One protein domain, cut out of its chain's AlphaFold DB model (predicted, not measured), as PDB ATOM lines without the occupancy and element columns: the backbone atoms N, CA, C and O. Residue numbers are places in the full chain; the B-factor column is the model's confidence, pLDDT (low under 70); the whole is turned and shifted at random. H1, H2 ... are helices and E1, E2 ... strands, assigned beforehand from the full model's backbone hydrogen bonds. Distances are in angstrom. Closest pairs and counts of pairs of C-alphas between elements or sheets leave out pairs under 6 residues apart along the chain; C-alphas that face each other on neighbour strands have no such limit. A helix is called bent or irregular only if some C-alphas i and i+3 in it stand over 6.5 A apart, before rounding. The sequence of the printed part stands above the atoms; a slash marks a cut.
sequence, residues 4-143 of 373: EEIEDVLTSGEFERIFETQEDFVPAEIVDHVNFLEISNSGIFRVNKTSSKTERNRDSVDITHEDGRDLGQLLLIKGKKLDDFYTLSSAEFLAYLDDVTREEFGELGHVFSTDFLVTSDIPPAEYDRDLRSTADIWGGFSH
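What this domain is: This is residues 4 to 143 of the 373 residues of an uncharacterized protein of Labrenzia alexandrii (strain DSM 17067 / NCIMB 14079 / DFL-11) (UniProt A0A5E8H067). A strongly twisted sheet of six strands has H3 over one face and H4 over the other, making three layers. On H3's side the long links of residues 76 to 89 and 100 to 114 loop outward, and the small helices H1 and H2 lie farthest from the mean of the C-alphas. The printed part has 140 residues with four named helices and six named strands, in the order H1 H2 E1 E2 E3 E4 E5 H3 E6 H4; the sheet is antiparallel, ordered E1 E2 E3 E6 E5 E4. The class is mixed, helices and strands, though only 66 residues are in named elements. The whole is compact, with a radius of gyration of the C-alphas of 14.9 A and spans of 42 by 29 by 25 A.

How they stand to each other: H1, residues 4 to 11, only grazes the sheet, with its residues 4 to 7. H2, residues 14 to 18, is close to H1 but not clearly touching; their closest C-alphas, of Val 9 and Phe 15, are 5.8 A apart. E1, residues 30 to 32, E2, residues 37 to 39, and E3, residues 42 to 47, form a meander, each strand the antiparallel neighbour of the one before; N 31 and O 38 are 3.0 A apart, N 44 and O 37 2.8 A. E4, residues 60 to 64, and E5, residues 70 to 75, form a hairpin, with N 63 and O 72 at 2.8 A. E6, residues 115 to 119, is the neighbour of E3, with N 45 and O 117 at 2.8 A, and of E5, with N 75 and O 116 at 2.7 A. H3, residues 90 to 99, lies over E3 and E6 at a height over the sheet of 7.7 A, only just slantwise to the strands, at 57 degrees to E3 on the local plane; its closest C-alphas to E6 are those of Ala 91 and Val 118, 6.0 A. H4, residues 124 to 138, is on the opposite face, over E6, at a height of 8.7 A. Every O i to N i+4 pair is within hydrogen-bond range in H1, H2 and H3; in H4 it is 6 of 11.

Where its parts are: H1 begins at C-alpha 4, (2.237, -21.983, -73.405). E3 is 15.4 A long, E5 14.7 A and H3 14.3 A. H4, 17.5 A long, is irregular, with C-alphas 133 and 136 7.4 A apart, and ends at C-alpha 138, (-9.665, -9.335, -102.124).

The domain as a whole: The C-alphas farthest apart, of Ser 12 and Lys 53, are 43.7 A apart. The printed part has no cut. The links H2 to E1, E3 to E4, E5 to H3 and H3 to E6 are long. Residues 20 to 27 have pLDDT under 70.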
ATOM      1  N   GLU A   4       1.641 -21.293 -74.564       90.62
ATOM      2  CA  GLU A   4       2.237 -21.983 -73.405       90.62
ATOM      3  C   GLU A   4       2.194 -23.518 -73.532       90.62
ATOM      4  O   GLU A   4       3.110 -24.212 -73.099       90.62
ATOM      5  N   GLU A   5       1.136 -24.064 -74.138       90.94
ATOM      6  CA  GLU A   5       0.986 -25.509 -74.348       90.94
ATOM      7  C   GLU A   5       1.948 -26.007 -75.429       90.94
ATOM      8  O   GLU A   5       2.515 -27.089 -75.297       90.94
ATOM      9  N   ILE A   6       2.159 -25.214 -76.482       88.38
ATOM     10  CA  ILE A   6       3.108 -25.536 -77.553       88.38
ATOM     11  C   ILE A   6       4.546 -25.441 -77.023       88.38
ATOM     12  O   ILE A   6       5.362 -26.315 -77.303       88.38
ATOM     13  N   GLU A   7       4.858 -24.433 -76.205       88.06
ATOM     14  CA  GLU A   7       6.158 -24.333 -75.532       88.06
ATOM     15  C   GLU A   7       6.426 -25.532 -74.605       88.06
ATOM     16  O   GLU A   7       7.534 -26.078 -74.595       88.06
ATOM     17  N   ASP A   8       5.420 -26.000 -73.862       87.69
ATOM     18  CA  ASP A   8       5.524 -27.204 -73.025       87.69
ATOM     19  C   ASP A   8       5.770 -28.476 -73.858       87.69
ATOM     20  O   ASP A   8       6.660 -29.275 -73.550       87.69
ATOM     21  N   VAL A   9       5.040 -28.653 -74.964       86.00
ATOM     22  CA  VAL A   9       5.251 -29.755 -75.923       86.00
ATOM     23  C   VAL A   9       6.703 -29.799 -76.410       86.00
ATOM     24  O   VAL A   9       7.309 -30.872 -76.461       86.00
ATOM     25  N   LEU A  10       7.262 -28.639 -76.757       83.62
ATOM     26  CA  LEU A  10       8.619 -28.520 -77.293       83.62
ATOM     27  C   LEU A  10       9.682 -28.754 -76.223       83.62
ATOM     28  O   LEU A  10      10.661 -29.455 -76.448       83.62
ATOM     29  N   THR A  11       9.492 -28.198 -75.029       84.69
ATOM     30  CA  THR A  11      10.478 -28.326 -73.944       84.69
ATOM     31  C   THR A  11      10.461 -29.698 -73.268       84.69
ATOM     32  O   THR A  11      11.471 -30.109 -72.694       84.69
ATOM     33  N   SER A  12       9.345 -30.430 -73.343       85.25
ATOM     34  CA  SER A  12       9.190 -31.759 -72.737       85.25
ATOM     35  C   SER A  12       9.850 -32.902 -73.519       85.25
ATOM     36  O   SER A  12       9.932 -34.019 -73.001       85.25
ATOM     37  N   GLY A  13      10.337 -32.660 -74.742       79.88
ATOM     38  CA  GLY A  13      10.870 -33.712 -75.614       79.88
ATOM     39  C   GLY A  13       9.785 -34.530 -76.331       79.88
ATOM     40  O   GLY A  13      10.074 -35.512 -77.019       79.88
ATOM     41  N   GLU A  14       8.509 -34.194 -76.107       81.00
ATOM     42  CA  GLU A  14       7.377 -34.903 -76.694       81.00
ATOM     43  C   GLU A  14       7.271 -34.640 -78.194       81.00
ATOM     44  O   GLU A  14       6.947 -35.561 -78.948       81.00
ATOM     45  N   PHE A  15       7.603 -33.420 -78.616       81.94
ATOM     46  CA  PHE A  15       7.703 -33.060 -80.021       81.94
ATOM     47  C   PHE A  15       8.689 -33.970 -80.757       81.94
ATOM     48  O   PHE A  15       8.312 -34.630 -81.720       81.94
ATOM     49  N   GLU A  16       9.925 -34.083 -80.271       80.31
ATOM     50  CA  GLU A  16      10.962 -34.911 -80.886       80.31
ATOM     51  C   GLU A  16      10.553 -36.379 -80.920       80.31
ATOM     52  O   GLU A  16      10.798 -37.057 -81.909       80.31
ATOM     53  N   ARG A  17       9.875 -36.866 -79.874       77.00
ATOM     54  CA  ARG A  17       9.378 -38.246 -79.810       77.00
ATOM     55  C   ARG A  17       8.320 -38.546 -80.876       77.00
ATOM     56  O   ARG A  17       8.237 -39.680 -81.340       77.00
ATOM     57  N   ILE A  18       7.469 -37.578 -81.208       75.44
ATOM     58  CA  ILE A  18       6.383 -37.760 -82.184       75.44
ATOM     59  C   ILE A  18       6.889 -37.481 -83.607       75.44
ATOM     60  O   ILE A  18       6.535 -38.191 -84.546       75.44
ATOM     61  N   PHE A  19       7.759 -36.486 -83.771       72.88
ATOM     62  CA  PHE A  19       8.174 -35.949 -85.064       72.88
ATOM     63  C   PHE A  19       9.671 -36.132 -85.332       72.88
ATOM     64  O   PHE A  19      10.267 -35.259 -85.956       72.88
ATOM     65  N   GLU A  20      10.261 -37.269 -84.927       63.91
ATOM     66  CA  GLU A  20      11.702 -37.619 -85.019       63.91
ATOM     67  C   GLU A  20      12.402 -37.265 -86.359       63.91
ATOM     68  O   GLU A  20      13.629 -37.249 -86.419       63.91
ATOM     69  N   THR A  21      11.659 -36.982 -87.437       56.16
ATOM     70  CA  THR A  21      12.161 -36.694 -88.789       56.16
ATOM     71  C   THR A  21      11.840 -35.299 -89.351       56.16
ATOM     72  O   THR A  21      12.231 -35.030 -90.484       56.16
ATOM     73  N   GLN A  22      11.130 -34.406 -88.645       56.88
ATOM     74  CA  GLN A  22      10.899 -33.026 -89.124       56.88
ATOM     75  C   GLN A  22      12.066 -32.099 -88.733       56.88
ATOM     76  O   GLN A  22      11.896 -31.136 -87.992       56.88
ATOM     77  N   GLU A  23      13.271 -32.391 -89.237       51.81
ATOM     78  CA  GLU A  23      14.498 -31.630 -88.919       51.81
ATOM     79  C   GLU A  23      14.437 -30.143 -89.335       51.81
ATOM     80  O   GLU A  23      15.171 -29.324 -88.784       51.81
ATOM     81  N   ASP A  24      13.545 -29.774 -90.260       55.03
ATOM     82  CA  ASP A  24      13.480 -28.425 -90.840       55.03
ATOM     83  C   ASP A  24      12.560 -27.447 -90.086       55.03
ATOM     84  O   ASP A  24      12.489 -26.272 -90.452       55.03
ATOM     85  N   PHE A  25      11.844 -27.893 -89.046       61.59
ATOM     86  CA  PHE A  25      10.881 -27.043 -88.344       61.59
ATOM     87  C   PHE A  25      11.006 -27.162 -86.824       61.59
ATOM     88  O   PHE A  25      10.363 -27.990 -86.185       61.59
ATOM     89  N   VAL A  26      11.826 -26.288 -86.238       65.38
ATOM     90  CA  VAL A  26      11.869 -26.067 -84.790       65.38
ATOM     91  C   VAL A  26      11.132 -24.758 -84.517       65.38
ATOM     92  O   VAL A  26      11.675 -23.705 -84.860       65.38
ATOM     93  N   PRO A  27       9.918 -24.790 -83.937       67.00
ATOM     94  CA  PRO A  27       9.218 -23.576 -83.543       67.00
ATOM     95  C   PRO A  27      10.096 -22.775 -82.574       67.00
ATOM     96  O   PRO A  27      10.289 -23.147 -81.418       67.00
ATOM     97  N   ALA A  28      10.674 -21.686 -83.061       70.19
ATOM     98  CA  ALA A  28      11.333 -20.675 -82.251       70.19
ATOM     99  C   ALA A  28      10.369 -19.500 -82.092       70.19
ATOM    100  O   ALA A  28       9.831 -19.035 -83.093       70.19
ATOM    101  N   GLU A  29      10.185 -19.031 -80.856       84.56
ATOM    102  CA  GLU A  29       9.337 -17.883 -80.498       84.56
ATOM    103  C   GLU A  29       7.849 -18.105 -80.812       84.56
ATOM    104  O   GLU A  29       7.422 -18.105 -81.967       84.56
ATOM    105  N   ILE A  30       7.056 -18.299 -79.754       92.25
ATOM    106  CA  ILE A  30       5.617 -18.532 -79.848       92.25
ATOM    107  C   ILE A  30       4.906 -17.418 -79.090       92.25
ATOM    108  O   ILE A  30       5.182 -17.177 -77.916       92.25
ATOM    109  N   VAL A  31       4.001 -16.711 -79.761       94.00
ATOM    110  CA  VAL A  31       3.276 -15.587 -79.159       94.00
ATOM    111  C   VAL A  31       1.792 -15.698 -79.480       94.00
ATOM    112  O   VAL A  31       1.391 -15.717 -80.642       94.00
ATOM    113  N   ASP A  32       0.968 -15.727 -78.432       93.62
ATOM    114  CA  ASP A  32      -0.485 -15.617 -78.557       93.62
ATOM    115  C   ASP A  32      -0.878 -14.146 -78.739       93.62
ATOM    116  O   ASP A  32      -0.753 -13.326 -77.821       93.62
ATOM    117  N   HIS A  33      -1.410 -13.808 -79.914       94.75
ATOM    118  CA  HIS A  33      -2.051 -12.518 -80.161       94.75
ATOM    119  C   HIS A  33      -3.571 -12.650 -80.082       94.75
ATOM    120  O   HIS A  33      -4.145 -13.734 -80.104       94.75
ATOM    121  N   VAL A  34      -4.267 -11.511 -80.030       92.62
ATOM    122  CA  VAL A  34      -5.740 -11.491 -79.940       92.62
ATOM    123  C   VAL A  34      -6.405 -12.168 -81.148       92.62
ATOM    124  O   VAL A  34      -7.458 -12.784 -80.994       92.62
ATOM    125  N   ASN A  35      -5.819 -12.037 -82.342       93.50
ATOM    126  CA  ASN A  35      -6.429 -12.484 -83.600       93.50
ATOM    127  C   ASN A  35      -5.713 -13.673 -84.260       93.50
ATOM    128  O   ASN A  35      -6.254 -14.226 -85.219       93.50
ATOM    129  N   PHE A  36      -4.508 -14.028 -83.808       95.94
ATOM    130  CA  PHE A  36      -3.661 -15.036 -84.444       95.94
ATOM    131  C   PHE A  36      -2.631 -15.606 -83.471       95.94
ATOM    132  O   PHE A  36      -2.298 -14.975 -82.469       95.94
ATOM    133  N   LEU A  37      -2.112 -16.781 -83.807       96.62
ATOM    134  CA  LEU A  37      -0.944 -17.374 -83.169       96.62
ATOM    135  C   LEU A  37       0.286 -17.045 -84.017       96.62
ATOM    136  O   LEU A  37       0.232 -17.168 -85.239       96.62
ATOM    137  N   GLU A  38       1.378 -16.610 -83.403       95.62
ATOM    138  CA  GLU A  38       2.651 -16.388 -84.089       95.62
ATOM    139  C   GLU A  38       3.644 -17.481 -83.718       95.62
ATOM    140  O   GLU A  38       3.854 -17.741 -82.536       95.62
ATOM    141  N   ILE A  39       4.251 -18.105 -84.727       92.69
ATOM    142  CA  ILE A  39       5.308 -19.102 -84.565       92.69
ATOM    143  C   ILE A  39       6.416 -18.778 -85.562       92.69
ATOM    144  O   ILE A  39       6.189 -18.826 -86.771       92.69
ATOM    145  N   SER A  40       7.621 -18.475 -85.076       88.56
ATOM    146  CA  SER A  40       8.807 -18.263 -85.927       88.56
ATOM    147  C   SER A  40       8.613 -17.217 -87.033       88.56
ATOM    148  O   SER A  40       9.104 -17.382 -88.147       88.56
ATOM    149  N   ASN A  41       7.928 -16.115 -86.703       90.44
ATOM    150  CA  ASN A  41       7.507 -15.025 -87.600       90.44
ATOM    151  C   ASN A  41       6.385 -15.371 -88.598       90.44
ATOM    152  O   ASN A  41       5.977 -14.502 -89.368       90.44
ATOM    153  N   SER A  42       5.844 -16.589 -88.579       94.88
ATOM    154  CA  SER A  42       4.630 -16.936 -89.322       94.88
ATOM    155  C   SER A  42       3.396 -16.718 -88.458       94.88
ATOM    156  O   SER A  42       3.335 -17.146 -87.307       94.88
ATOM    157  N   GLY A  43       2.386 -16.065 -89.023       96.75
ATOM    158  CA  GLY A  43       1.114 -15.803 -88.370       96.75
ATOM    159  C   GLY A  43       0.068 -16.799 -88.833       96.75
ATOM    160  O   GLY A  43      -0.196 -16.896 -90.029       96.75
ATOM    161  N   ILE A  44      -0.545 -17.511 -87.892       97.69
ATOM    162  CA  ILE A  44      -1.628 -18.459 -88.133       97.69
ATOM    163  C   ILE A  44      -2.958 -17.772 -87.824       97.69
ATOM    164  O   ILE A  44      -3.325 -17.551 -86.668       97.69
ATOM    165  N   PHE A  45      -3.706 -17.443 -88.873       97.62
ATOM    166  CA  PHE A  45      -5.005 -16.788 -88.783       97.62
ATOM    167  C   PHE A  45      -6.121 -17.774 -89.119       97.62
ATOM    168  O   PHE A  45      -6.223 -18.269 -90.243       97.62
ATOM    169  N   ARG A  46      -7.035 -18.006 -88.175       96.88
ATOM    170  CA  ARG A  46      -8.237 -18.810 -88.433       96.88
ATOM    171  C   ARG A  46      -9.134 -18.127 -89.464       96.88
ATOM    172  O   ARG A  46      -9.489 -16.954 -89.326       96.88
ATOM    173  N   VAL A  47      -9.551 -18.880 -90.474       96.25
ATOM    174  CA  VAL A  47     -10.491 -18.446 -91.511       96.25
ATOM    175  C   VAL A  47     -11.866 -19.027 -91.207       96.25
ATOM    176  O   VAL A  47     -12.149 -20.203 -91.421       96.25
ATOM    177  N   ASN A  48     -12.757 -18.167 -90.723       93.19
ATOM    178  CA  ASN A  48     -14.101 -18.540 -90.289       93.19
ATOM    179  C   ASN A  48     -15.042 -18.834 -91.461       93.19
ATOM    180  O   ASN A  48     -15.975 -19.642 -91.342       93.19
ATOM    181  N   LYS A  49     -14.826 -18.176 -92.605       91.19
ATOM    182  CA  LYS A  49     -15.646 -18.386 -93.793       91.19
ATOM    183  C   LYS A  49     -14.859 -18.192 -95.074       91.19
ATOM    184  O   LYS A  49     -14.188 -17.192 -95.239       91.19
ATOM    185  N   THR A  50     -15.051 -19.094 -96.024       91.81
ATOM    186  CA  THR A  50     -14.630 -18.920 -97.416       91.81
ATOM    187  C   THR A  50     -15.850 -18.682 -98.307       91.81
ATOM    188  O   THR A  50     -16.966 -19.151 -98.028       91.81
ATOM    189  N   SER A  51     -15.655 -17.891 -99.358       87.94
ATOM    190  CA  SER A  51     -16.672 -17.585-100.357       87.94
ATOM    191  C   SER A  51     -17.161 -18.859-101.035       87.94
ATOM    192  O   SER A  51     -16.389 -19.767-101.330       87.94
ATOM    193  N   SER A  52     -18.451 -18.913-101.374       83.69
ATOM    194  CA  SER A  52     -18.993 -20.024-102.170       83.69
ATOM    195  C   SER A  52     -18.458 -20.060-103.605       83.69
ATOM    196  O   SER A  52     -18.777 -20.990-104.336       83.69
ATOM    197  N   LYS A  53     -17.712 -19.032-104.028       82.19
ATOM    198  CA  LYS A  53     -17.013 -19.001-105.318       82.19
ATOM    199  C   LYS A  53     -15.647 -19.689-105.267       82.19
ATOM    200  O   LYS A  53     -15.108 -19.989-106.324       82.19
ATOM    201  N   THR A  54     -15.085 -19.897-104.078       83.25
ATOM    202  CA  THR A  54     -13.765 -20.506-103.919       83.25
ATOM    203  C   THR A  54     -13.873 -22.005-104.177       83.25
ATOM    204  O   THR A  54     -14.621 -22.708-103.491       83.25
ATOM    205  N   GLU A  55     -13.147 -22.500-105.179       83.38
ATOM    206  CA  GLU A  55     -13.027 -23.937-105.406       83.38
ATOM    207  C   GLU A  55     -12.263 -24.575-104.243       83.38
ATOM    208  O   GLU A  55     -11.175 -24.136-103.887       83.38
ATOM    209  N   ARG A  56     -12.841 -25.620-103.648       86.44
ATOM    210  CA  ARG A  56     -12.235 -26.378-102.539       86.44
ATOM    211  C   ARG A  56     -11.621 -27.704-102.995       86.44
ATOM    212  O   ARG A  56     -11.526 -28.645-102.221       86.44
ATOM    213  N   ASN A  57     -11.301 -27.815-104.281       83.75
ATOM    214  CA  ASN A  57     -10.619 -28.978-104.862       83.75
ATOM    215  C   ASN A  57      -9.100 -28.952-104.620       83.75
ATOM    216  O   ASN A  57      -8.425 -29.932-104.925       83.75
ATOM    217  N   ARG A  58      -8.576 -27.833-104.115       85.88
ATOM    218  CA  ARG A  58      -7.194 -27.660-103.679       85.88
ATOM    219  C   ARG A  58      -7.184 -27.426-102.179       85.88
ATOM    220  O   ARG A  58      -8.016 -26.673-101.677       85.88
ATOM    221  N   ASP A  59      -6.215 -28.034-101.509       88.62
ATOM    222  CA  ASP A  59      -6.041 -27.900-100.063       88.62
ATOM    223  C   ASP A  59      -5.327 -26.597 -99.687       88.62
ATOM    224  O   ASP A  59      -5.516 -26.101 -98.580       88.62
ATOM    225  N   SER A  60      -4.560 -26.009-100.608       93.25
ATOM    226  CA  SER A  60      -3.842 -24.753-100.396       93.25
ATOM    227  C   SER A  60      -3.860 -23.847-101.630       93.25
ATOM    228  O   SER A  60      -3.962 -24.301-102.777       93.25
ATOM    229  N   VAL A  61      -3.787 -22.540-101.377       94.12
ATOM    230  CA  VAL A  61      -3.685 -21.484-102.386       94.12
ATOM    231  C   VAL A  61      -2.676 -20.445-101.905       94.12
ATOM    232  O   VAL A  61      -2.868 -19.860-100.841       94.12
ATOM    233  N   ASP A  62      -1.633 -20.197-102.696       95.31
ATOM    234  CA  ASP A  62      -0.667 -19.129-102.420       95.31
ATOM    235  C   ASP A  62      -1.317 -17.752-102.620       95.31
ATOM    236  O   ASP A  62      -2.096 -17.538-103.558       95.31
ATOM    237  N   ILE A  63      -0.985 -16.806-101.746       95.31
ATOM    238  CA  ILE A  63      -1.442 -15.423-101.799       95.31
ATOM    239  C   ILE A  63      -0.225 -14.529-101.976       95.31
ATOM    240  O   ILE A  63       0.658 -14.477-101.132       95.31
ATOM    241  N   THR A  64      -0.219 -13.753-103.052       95.88
ATOM    242  CA  THR A  64       0.815 -12.748-103.306       95.88
ATOM    243  C   THR A  64       0.228 -11.358-103.111       95.88
ATOM    244  O   THR A  64      -0.880 -11.069-103.571       95.88
ATOM    245  N   HIS A  65       0.966 -10.490-102.429       93.44
ATOM    246  CA  HIS A  65       0.617  -9.084-102.278       93.44
ATOM    247  C   HIS A  65       0.821  -8.317-103.601       93.44
ATOM    248  O   HIS A  65       1.532  -8.768-104.500       93.44
ATOM    249  N   GLU A  66       0.195  -7.145-103.753       91.81
ATOM    250  CA  GLU A  66       0.224  -6.377-105.013       91.81
ATOM    251  C   GLU A  66       1.623  -5.886-105.423       91.81
ATOM    252  O   GLU A  66       1.881  -5.647-106.602       91.81
ATOM    253  N   ASP A  67       2.541  -5.771-104.462       92.00
ATOM    254  CA  ASP A  67       3.951  -5.433-104.681       92.00
ATOM    255  C   ASP A  67       4.826  -6.653-105.028       92.00
ATOM    256  O   ASP A  67       6.029  -6.505-105.252       92.00
ATOM    257  N   GLY A  68       4.233  -7.849-105.101       92.88
ATOM    258  CA  GLY A  68       4.907  -9.099-105.431       92.88
ATOM    259  C   GLY A  68       5.491  -9.860-104.239       92.88
ATOM    260  O   GLY A  68       6.072 -10.920-104.464       92.88
ATOM    261  N   ARG A  69       5.353  -9.365-102.998       93.94
ATOM    262  CA  ARG A  69       5.743 -10.122-101.792       93.94
ATOM    263  C   ARG A  69       4.832 -11.332-101.586       93.94
ATOM    264  O   ARG A  69       3.629 -11.243-101.843       93.94
ATOM    265  N   ASP A  70       5.386 -12.434-101.090       94.19
ATOM    266  CA  ASP A  70       4.576 -13.574-100.671       94.19
ATOM    267  C   ASP A  70       3.855 -13.235 -99.360       94.19
ATOM    268  O   ASP A  70       4.471 -12.924 -98.343       94.19
ATOM    269  N   LEU A  71       2.527 -13.222 -99.397       95.62
ATOM    270  CA  LEU A  71       1.728 -12.998 -98.197       95.62
ATOM    271  C   LEU A  71       1.650 -14.286 -97.381       95.62
ATOM    272  O   LEU A  71       1.616 -14.214 -96.154       95.62
ATOM    273  N   GLY A  72       1.625 -15.437 -98.056       95.94
ATOM    274  CA  GLY A  72       1.519 -16.753 -97.447       95.94
ATOM    275  C   GLY A  72       0.466 -17.628 -98.114       95.94
ATOM    276  O   GLY A  72       0.104 -17.434 -99.273       95.94
ATOM    277  N   GLN A  73      -0.049 -18.607 -97.374       96.69
ATOM    278  CA  GLN A  73      -0.906 -19.659 -97.921       96.69
ATOM    279  C   GLN A  73      -2.270 -19.712 -97.237       96.69
ATOM    280  O   GLN A  73      -2.370 -19.830 -96.015       96.69
ATOM    281  N   LEU A  74      -3.335 -19.686 -98.042       97.06
ATOM    282  CA  LEU A  74      -4.692 -20.008 -97.608       97.06
ATOM    283  C   LEU A  74      -4.910 -21.517 -97.693       97.06
ATOM    284  O   LEU A  74      -4.953 -22.088 -98.781       97.06
ATOM    285  N   LEU A  75      -5.105 -22.144 -96.542       97.12
ATOM    286  CA  LEU A  75      -5.352 -23.566 -96.370       97.12
ATOM    287  C   LEU A  75      -6.860 -23.831 -96.281       97.12
ATOM    288  O   LEU A  75      -7.526 -23.444 -95.318       97.12
ATOM    289  N   LEU A  76      -7.405 -24.526 -97.278       95.62
ATOM    290  CA  LEU A  76      -8.824 -24.879 -97.420       95.62
ATOM    291  C   LEU A  76      -9.138 -26.262 -96.825       95.62
ATOM    292  O   LEU A  76      -9.896 -27.055 -97.391       95.62
ATOM    293  N   ILE A  77      -8.556 -26.542 -95.663       94.81
ATOM    294  CA  ILE A  77      -8.462 -27.877 -95.063       94.81
ATOM    295  C   ILE A  77      -9.578 -28.212 -94.067       94.81
ATOM    296  O   ILE A  77      -9.594 -29.319 -93.539       94.81
ATOM    297  N   LYS A  78     -10.557 -27.329 -93.825       94.69
ATOM    298  CA  LYS A  78     -11.678 -27.619 -92.914       94.69
ATOM    299  C   LYS A  78     -12.367 -28.949 -93.244       94.69
ATOM    300  O   LYS A  78     -12.892 -29.135 -94.343       94.69
ATOM    301  N   GLY A  79     -12.454 -29.835 -92.254       94.12
ATOM    302  CA  GLY A  79     -13.052 -31.163 -92.374       94.12
ATOM    303  C   GLY A  79     -12.134 -32.223 -92.992       94.12
ATOM    304  O   GLY A  79     -12.540 -33.383 -93.068       94.12
ATOM    305  N   LYS A  80     -10.915 -31.860 -93.418       93.12
ATOM    306  CA  LYS A  80      -9.881 -32.811 -93.840       93.12
ATOM    307  C   LYS A  80      -9.403 -33.580 -92.613       93.12
ATOM    308  O   LYS A  80      -9.160 -32.993 -91.560       93.12
ATOM    309  N   LYS A  81      -9.298 -34.899 -92.758       94.19
ATOM    310  CA  LYS A  81      -8.751 -35.780 -91.732       94.19
ATOM    311  C   LYS A  81      -7.240 -35.892 -91.916       94.19
ATOM    312  O   LYS A  81      -6.769 -36.049 -93.041       94.19
ATOM    313  N   LEU A  82      -6.504 -35.814 -90.819       91.12
ATOM    314  CA  LEU A  82      -5.070 -36.030 -90.780       91.12
ATOM    315  C   LEU A  82      -4.781 -37.524 -90.643       91.12
ATOM    316  O   LEU A  82      -4.957 -38.106 -89.571       91.12
ATOM    317  N   ASP A  83      -4.365 -38.142 -91.744       88.69
ATOM    318  CA  ASP A  83      -4.026 -39.567 -91.778       88.69
ATOM    319  C   ASP A  83      -2.540 -39.826 -91.493       88.69
ATOM    320  O   ASP A  83      -2.198 -40.890 -90.979       88.69
ATOM    321  N   ASP A  84      -1.669 -38.864 -91.813       87.50
ATOM    322  CA  ASP A  84      -0.224 -38.949 -91.598       87.50
ATOM    323  C   ASP A  84       0.393 -37.550 -91.421       87.50
ATOM    324  O   ASP A  84       0.330 -36.706 -92.319       87.50
ATOM    325  N   PHE A  85       1.024 -37.324 -90.269       83.44
ATOM    326  CA  PHE A  85       1.719 -36.086 -89.927       83.44
ATOM    327  C   PHE A  85       2.855 -35.731 -90.886       83.44
ATOM    328  O   PHE A  85       3.077 -34.555 -91.168       83.44
ATOM    329  N   TYR A  86       3.563 -36.730 -91.414       83.38
ATOM    330  CA  TYR A  86       4.746 -36.502 -92.247       83.38
ATOM    331  C   TYR A  86       4.393 -36.046 -93.663       83.38
ATOM    332  O   TYR A  86       5.272 -35.672 -94.436       83.38
ATOM    333  N   THR A  87       3.103 -36.062 -94.007       84.94
ATOM    334  CA  THR A  87       2.601 -35.544 -95.284       84.94
ATOM    335  C   THR A  87       2.233 -34.066 -95.226       84.94
ATOM    336  O   THR A  87       1.970 -33.475 -96.273       84.94
ATOM    337  N   LEU A  88       2.220 -33.467 -94.030       88.94
ATOM    338  CA  LEU A  88       1.895 -32.059 -93.863       88.94
ATOM    339  C   LEU A  88       3.027 -31.175 -94.378       88.94
ATOM    340  O   LEU A  88       4.192 -31.340 -94.011       88.94
ATOM    341  N   SER A  89       2.663 -30.185 -95.185       90.31
ATOM    342  CA  SER A  89       3.524 -29.031 -95.437       90.31
ATOM    343  C   SER A  89       3.771 -28.235 -94.148       90.31
ATOM    344  O   SER A  89       3.003 -28.330 -93.190       90.31
ATOM    345  N   SER A  90       4.805 -27.387 -94.124       89.75
ATOM    346  CA  SER A  90       5.096 -26.528 -92.964       89.75
ATOM    347  C   SER A  90       3.900 -25.648 -92.577       89.75
ATOM    348  O   SER A  90       3.595 -25.505 -91.396       89.75
ATOM    349  N   ALA A  91       3.166 -25.115 -93.562       93.38
ATOM    350  CA  ALA A  91       1.966 -24.319 -93.309       93.38
ATOM    351  C   ALA A  91       0.821 -25.160 -92.715       93.38
ATOM    352  O   ALA A  91       0.170 -24.733 -91.763       93.38
ATOM    353  N   GLU A  92       0.578 -26.368 -93.234       93.81
ATOM    354  CA  GLU A  92      -0.441 -27.262 -92.666       93.81
ATOM    355  C   GLU A  92      -0.077 -27.726 -91.253       93.81
ATOM    356  O   GLU A  92      -0.962 -27.869 -90.411       93.81
ATOM    357  N   PHE A  93       1.211 -27.923 -90.969       92.19
ATOM    358  CA  PHE A  93       1.686 -28.260 -89.632       92.19
ATOM    359  C   PHE A  93       1.455 -27.113 -88.640       92.19
ATOM    360  O   PHE A  93       0.927 -27.331 -87.552       92.19
ATOM    361  N   LEU A  94       1.754 -25.875 -89.039       93.50
ATOM    362  CA  LEU A  94       1.442 -24.679 -88.254       93.50
ATOM    363  C   LEU A  94      -0.057 -24.553 -87.953       93.50
ATOM    364  O   LEU A  94      -0.450 -24.299 -86.815       93.50
ATOM    365  N   ALA A  95      -0.902 -24.788 -88.958       95.62
ATOM    366  CA  ALA A  95      -2.348 -24.821 -88.773       95.62
ATOM    367  C   ALA A  95      -2.793 -25.948 -87.827       95.62
ATOM    368  O   ALA A  95      -3.697 -25.745 -87.020       95.62
ATOM    369  N   TYR A  96      -2.153 -27.121 -87.885       94.44
ATOM    370  CA  TYR A  96      -2.429 -28.230 -86.970       94.44
ATOM    371  C   TYR A  96      -2.148 -27.851 -85.510       94.44
ATOM    372  O   TYR A  96      -2.996 -28.099 -84.652       94.44
ATOM    373  N   LEU A  97      -1.016 -27.192 -85.234       93.25
ATOM    374  CA  LEU A  97      -0.666 -26.743 -83.882       93.25
ATOM    375  C   LEU A  97      -1.707 -25.778 -83.296       93.25
ATOM    376  O   LEU A  97      -2.025 -25.864 -82.107       93.25
ATOM    377  N   ASP A  98      -2.268 -24.886 -84.117       94.94
ATOM    378  CA  ASP A  98      -3.343 -23.987 -83.686       94.94
ATOM    379  C   ASP A  98      -4.668 -24.737 -83.455       94.94
ATOM    380  O   ASP A  98      -5.375 -24.460 -82.482       94.94
ATOM    381  N   ASP A  99      -4.999 -25.711 -84.307       95.50
ATOM    382  CA  ASP A  99      -6.311 -26.370 -84.323       95.50
ATOM    383  C   ASP A  99      -6.505 -27.453 -83.249       95.50
ATOM    384  O   ASP A  99      -7.634 -27.667 -82.809       95.50
ATOM    385  N   VAL A 100      -5.429 -28.119 -82.822       94.25
ATOM    386  CA  VAL A 100      -5.462 -29.261 -81.887       94.25
ATOM    387  C   VAL A 100      -5.450 -28.827 -80.413       94.25
ATOM    388  O   VAL A 100      -4.948 -27.746 -80.091       94.25
ATOM    389  N   THR A 101      -5.982 -29.630 -79.485       92.88
ATOM    390  CA  THR A 101      -5.738 -29.423 -78.038       92.88
ATOM    391  C   THR A 101      -4.444 -30.095 -77.575       92.88
ATOM    392  O   THR A 101      -3.846 -30.884 -78.303       92.88
ATOM    393  N   ARG A 102      -3.988 -29.801 -76.348       90.19
ATOM    394  CA  ARG A 102      -2.802 -30.464 -75.777       90.19
ATOM    395  C   ARG A 102      -2.992 -31.981 -75.687       90.19
ATOM    396  O   ARG A 102      -2.041 -32.720 -75.911       90.19
ATOM    397  N   GLU A 103      -4.202 -32.434 -75.357       90.50
ATOM    398  CA  GLU A 103      -4.542 -33.854 -75.213       90.50
ATOM    399  C   GLU A 103      -4.610 -34.593 -76.552       90.50
ATOM    400  O   GLU A 103      -4.279 -35.770 -76.609       90.50
ATOM    401  N   GLU A 104      -5.029 -33.903 -77.612       90.19
ATOM    402  CA  GLU A 104      -5.161 -34.453 -78.966       90.19
ATOM    403  C   GLU A 104      -3.832 -34.401 -79.752       90.19
ATOM    404  O   GLU A 104      -3.729 -34.885 -80.886       90.19
ATOM    405  N   PHE A 105      -2.791 -33.791 -79.177       90.19
ATOM    406  CA  PHE A 105      -1.506 -33.615 -79.838       90.19
ATOM    407  C   PHE A 105      -0.825 -34.963 -80.128       90.19
ATOM    408  O   PHE A 105      -0.621 -35.788 -79.241       90.19
ATOM    409  N   GLY A 106      -0.451 -35.183 -81.390       85.38
ATOM    410  CA  GLY A 106       0.121 -36.444 -81.865       85.38
ATOM    411  C   GLY A 106      -0.899 -37.555 -82.138       85.38
ATOM    412  O   GLY A 106      -0.504 -38.637 -82.579       85.38
ATOM    413  N   GLU A 107      -2.200 -37.325 -81.931       85.56
ATOM    414  CA  GLU A 107      -3.226 -38.315 -82.264       85.56
ATOM    415  C   GLU A 107      -3.525 -38.341 -83.772       85.56
ATOM    416  O   GLU A 107      -3.890 -37.339 -84.392       85.56
ATOM    417  N   LEU A 108      -3.403 -39.526 -84.382       85.00
ATOM    418  CA  LEU A 108      -3.819 -39.734 -85.767       85.00
ATOM    419  C   LEU A 108      -5.341 -39.662 -85.892       85.00
ATOM    420  O   LEU A 108      -6.090 -40.231 -85.097       85.00
ATOM    421  N   GLY A 109      -5.800 -39.043 -86.976       89.00
ATOM    422  CA  GLY A 109      -7.211 -38.902 -87.289       89.00
ATOM    423  C   GLY A 109      -7.866 -37.616 -86.806       89.00
ATOM    424  O   GLY A 109      -9.093 -37.530 -86.905       89.00
ATOM    425  N   HIS A 110      -7.071 -36.627 -86.376       92.94
ATOM    426  CA  HIS A 110      -7.511 -35.240 -86.204       92.94
ATOM    427  C   HIS A 110      -8.301 -34.762 -87.426       92.94
ATOM    428  O   HIS A 110      -7.943 -35.074 -88.563       92.94
ATOM    429  N   VAL A 111      -9.370 -34.001 -87.212       95.19
ATOM    430  CA  VAL A 111     -10.165 -33.412 -88.296       95.19
ATOM    431  C   VAL A 111     -10.146 -31.907 -88.136       95.19
ATOM    432  O   VAL A 111     -10.674 -31.394 -87.152       95.19
ATOM    433  N   PHE A 112      -9.606 -31.208 -89.134       95.12
ATOM    434  CA  PHE A 112      -9.448 -29.761 -89.053       95.12
ATOM    435  C   PHE A 112     -10.791 -29.052 -88.830       95.12
ATOM    436  O   PHE A 112     -11.734 -29.209 -89.618       95.12
ATOM    437  N   SER A 113     -10.892 -28.244 -87.777       95.25
ATOM    438  CA  SER A 113     -12.143 -27.575 -87.396       95.25
ATOM    439  C   SER A 113     -12.467 -26.371 -88.296       95.25
ATOM    440  O   SER A 113     -13.639 -25.986 -88.483       95.25
ATOM    441  N   THR A 114     -11.431 -25.788 -88.902       95.69
ATOM    442  CA  THR A 114     -11.508 -24.560 -89.689       95.69
ATOM    443  C   THR A 114     -10.492 -24.520 -90.836       95.69
ATOM    444  O   THR A 114      -9.649 -25.400 -90.972       95.69
ATOM    445  N   ASP A 115     -10.648 -23.525 -91.710       96.62
ATOM    446  CA  ASP A 115      -9.638 -23.140 -92.699       96.62
ATOM    447  C   ASP A 115      -8.640 -22.167 -92.045       96.62
ATOM    448  O   ASP A 115      -8.966 -21.549 -91.024       96.62
ATOM    449  N   PHE A 116      -7.467 -21.978 -92.647       97.81
ATOM    450  CA  PHE A 116      -6.395 -21.145 -92.088       97.81
ATOM    451  C   PHE A 116      -5.724 -20.284 -93.151       97.81
ATOM    452  O   PHE A 116      -5.646 -20.674 -94.308       97.81
ATOM    453  N   LEU A 117      -5.207 -19.132 -92.747       97.81
ATOM    454  CA  LEU A 117      -4.200 -18.386 -93.490       97.81
ATOM    455  C   LEU A 117      -2.907 -18.426 -92.678       97.81
ATOM    456  O   LEU A 117      -2.921 -18.040 -91.511       97.81
ATOM    457  N   VAL A 118      -1.818 -18.869 -93.295       97.56
ATOM    458  CA  VAL A 118      -0.483 -18.872 -92.686       97.56
ATOM    459  C   VAL A 118       0.388 -17.879 -93.434       97.56
ATOM    460  O   VAL A 118       0.584 -18.048 -94.637       97.56
ATOM    461  N   THR A 119       0.878 -16.841 -92.754       97.00
ATOM    462  CA  THR A 119       1.723 -15.822 -93.394       97.00
ATOM    463  C   THR A 119       3.171 -16.284 -93.552       97.00
ATOM    464  O   THR A 119       3.684 -17.045 -92.724       97.00
ATOM    465  N   SER A 120       3.830 -15.811 -94.611       91.75
ATOM    466  CA  SER A 120       5.243 -16.079 -94.912       91.75
ATOM    467  C   SER A 120       6.093 -14.803 -94.828       91.75
ATOM    468  O   SER A 120       6.507 -14.430 -93.734       91.75
ATOM    469  N   ASP A 121       6.335 -14.104 -95.942       89.81
ATOM    470  CA  ASP A 121       7.285 -12.979 -96.002       89.81
ATOM    471  C   ASP A 121       6.737 -11.691 -95.369       89.81
ATOM    472  O   ASP A 121       7.496 -10.783 -95.015       89.81
ATOM    473  N   ILE A 122       5.412 -11.575 -95.254       91.69
ATOM    474  CA  ILE A 122       4.767 -10.423 -94.623       91.69
ATOM    475  C   ILE A 122       4.699 -10.639 -93.107       91.69
ATOM    476  O   ILE A 122       4.126 -11.641 -92.666       91.69
ATOM    477  N   PRO A 123       5.190  -9.677 -92.294       94.62
ATOM    478  CA  PRO A 123       5.062  -9.749 -90.846       94.62
ATOM    479  C   PRO A 123       3.597  -9.960 -90.424       94.62
ATOM    480  O   PRO A 123       2.725  -9.207 -90.875       94.62
ATOM    481  N   PRO A 124       3.296 -10.899 -89.512       96.06
ATOM    482  CA  PRO A 124       1.923 -11.184 -89.083       96.06
ATOM    483  C   PRO A 124       1.180  -9.943 -88.576       96.06
ATOM    484  O   PRO A 124       0.009  -9.724 -88.886       96.06
ATOM    485  N   ALA A 125       1.892  -9.068 -87.861       96.06
ATOM    486  CA  ALA A 125       1.362  -7.800 -87.369       96.06
ATOM    487  C   ALA A 125       1.028  -6.790 -88.489       96.06
ATOM    488  O   ALA A 125       0.127  -5.968 -88.321       96.06
ATOM    489  N   GLU A 126       1.737  -6.826 -89.624       95.50
ATOM    490  CA  GLU A 126       1.405  -6.024 -90.812       95.50
ATOM    491  C   GLU A 126       0.109  -6.545 -91.442       95.50
ATOM    492  O   GLU A 126      -0.809  -5.761 -91.684       95.50
ATOM    493  N   TYR A 127      -0.023  -7.867 -91.604       97.12
ATOM    494  CA  TYR A 127      -1.257  -8.475 -92.101       97.12
ATOM    495  C   TYR A 127      -2.467  -8.145 -91.211       97.12
ATOM    496  O   TYR A 127      -3.490  -7.675 -91.718       97.12
ATOM    497  N   ASP A 128      -2.356  -8.352 -89.893       97.12
ATOM    498  CA  ASP A 128      -3.451  -8.124 -88.938       97.12
ATOM    499  C   ASP A 128      -3.956  -6.675 -88.973       97.12
ATOM    500  O   ASP A 128      -5.166  -6.426 -88.937       97.12
ATOM    501  N   ARG A 129      -3.025  -5.721 -89.084       96.62
ATOM    502  CA  ARG A 129      -3.319  -4.286 -89.087       96.62
ATOM    503  C   ARG A 129      -3.878  -3.805 -90.425       96.62
ATOM    504  O   ARG A 129      -4.865  -3.068 -90.431       96.62
ATOM    505  N   ASP A 130      -3.254  -4.198 -91.534       95.62
ATOM    506  CA  ASP A 130      -3.447  -3.523 -92.821       95.62
ATOM    507  C   ASP A 130      -4.334  -4.322 -93.794       95.62
ATOM    508  O   ASP A 130      -5.028  -3.729 -94.622       95.62
ATOM    509  N   LEU A 131      -4.377  -5.659 -93.684       96.19
ATOM    510  CA  LEU A 131      -4.987  -6.532 -94.701       96.19
ATOM    511  C   LEU A 131      -6.138  -7.400 -94.177       96.19
ATOM    512  O   LEU A 131      -7.102  -7.643 -94.908       96.19
ATOM    513  N   ARG A 132      -6.092  -7.832 -92.912       95.75
ATOM    514  CA  ARG A 132      -7.061  -8.784 -92.338       95.75
ATOM    515  C   ARG A 132      -8.510  -8.320 -92.457       95.75
ATOM    516  O   ARG A 132      -9.394  -9.112 -92.772       95.75
ATOM    517  N   SER A 133      -8.761  -7.032 -92.215       94.00
ATOM    518  CA  SER A 133     -10.113  -6.451 -92.237       94.00
ATOM    519  C   SER A 133     -10.719  -6.331 -93.640       94.00
ATOM    520  O   SER A 133     -11.925  -6.126 -93.765       94.00
ATOM    521  N   THR A 134      -9.907  -6.464 -94.692       94.75
ATOM    522  CA  THR A 134     -10.338  -6.346 -96.093       94.75
ATOM    523  C   THR A 134     -10.271  -7.671 -96.856       94.75
ATOM    524  O   THR A 134     -10.672  -7.717 -98.023       94.75
ATOM    525  N   ALA A 135      -9.836  -8.754 -96.200       95.25
ATOM    526  CA  ALA A 135      -9.698 -10.094 -96.779       95.25
ATOM    527  C   ALA A 135     -10.994 -10.627 -97.409       95.25
ATOM    528  O   ALA A 135     -10.954 -11.313 -98.435       95.25
ATOM    529  N   ASP A 136     -12.150 -10.217 -96.879       93.19
ATOM    530  CA  ASP A 136     -13.465 -10.546 -97.434       93.19
ATOM    531  C   ASP A 136     -13.627 -10.092 -98.896       93.19
ATOM    532  O   ASP A 136     -14.347 -10.726 -99.670       93.19
ATOM    533  N   ILE A 137     -12.954  -9.000 -99.278       92.12
ATOM    534  CA  ILE A 137     -13.050  -8.385-100.604       92.12
ATOM    535  C   ILE A 137     -12.028  -8.996-101.560       92.12
ATOM    536  O   ILE A 137     -12.407  -9.481-102.626       92.12
ATOM    537  N   TRP A 138     -10.741  -8.944-101.209       92.69
ATOM    538  CA  TRP A 138      -9.665  -9.335-102.124       92.69
ATOM    539  C   TRP A 138      -9.374 -10.840-102.090       92.69
ATOM    540  O   TRP A 138      -9.068 -11.422-103.126       92.69
ATOM    541  N   GLY A 139      -9.504 -11.478-100.924       90.94
ATOM    542  CA  GLY A 139      -9.187 -12.893-100.721       90.94
ATOM    543  C   GLY A 139     -10.399 -13.811-100.856       90.94
ATOM    544  O   GLY A 139     -10.263 -15.006-101.112       90.94
ATOM    545  N   GLY A 140     -11.611 -13.268-100.703       92.88
ATOM    546  CA  GLY A 140     -12.834 -14.067-100.706       92.88
ATOM    547  C   GLY A 140     -12.940 -14.986 -99.487       92.88
ATOM    548  O   GLY A 140     -13.577 -16.041 -99.565       92.88
ATOM    549  N   PHE A 141     -12.330 -14.599 -98.368       94.50
ATOM    550  CA  PHE A 141     -12.419 -15.290 -97.088       94.50
ATOM    551  C   PHE A 141     -12.496 -14.296 -95.928       94.50
ATOM    552  O   PHE A 141     -12.085 -13.150 -96.054       94.50
ATOM    553  N   SER A 142     -13.038 -14.746 -94.801       95.06
ATOM    554  CA  SER A 142     -13.319 -13.924 -93.634       95.06
ATOM    555  C   SER A 142     -12.648 -14.471 -92.394       95.06
ATOM    556  O   SER A 142     -12.778 -15.659 -92.076       95.06
ATOM    557  N   HIS A 143     -12.037 -13.569 -91.636       94.44
ATOM    558  CA  HIS A 143     -11.644 -13.816 -90.251       94.44
ATOM    559  C   HIS A 143     -12.766 -13.492 -89.267       94.44
ATOM    560  O   HIS A 143     -12.663 -13.826 -88.090       94.44
TER     561      HIS A 143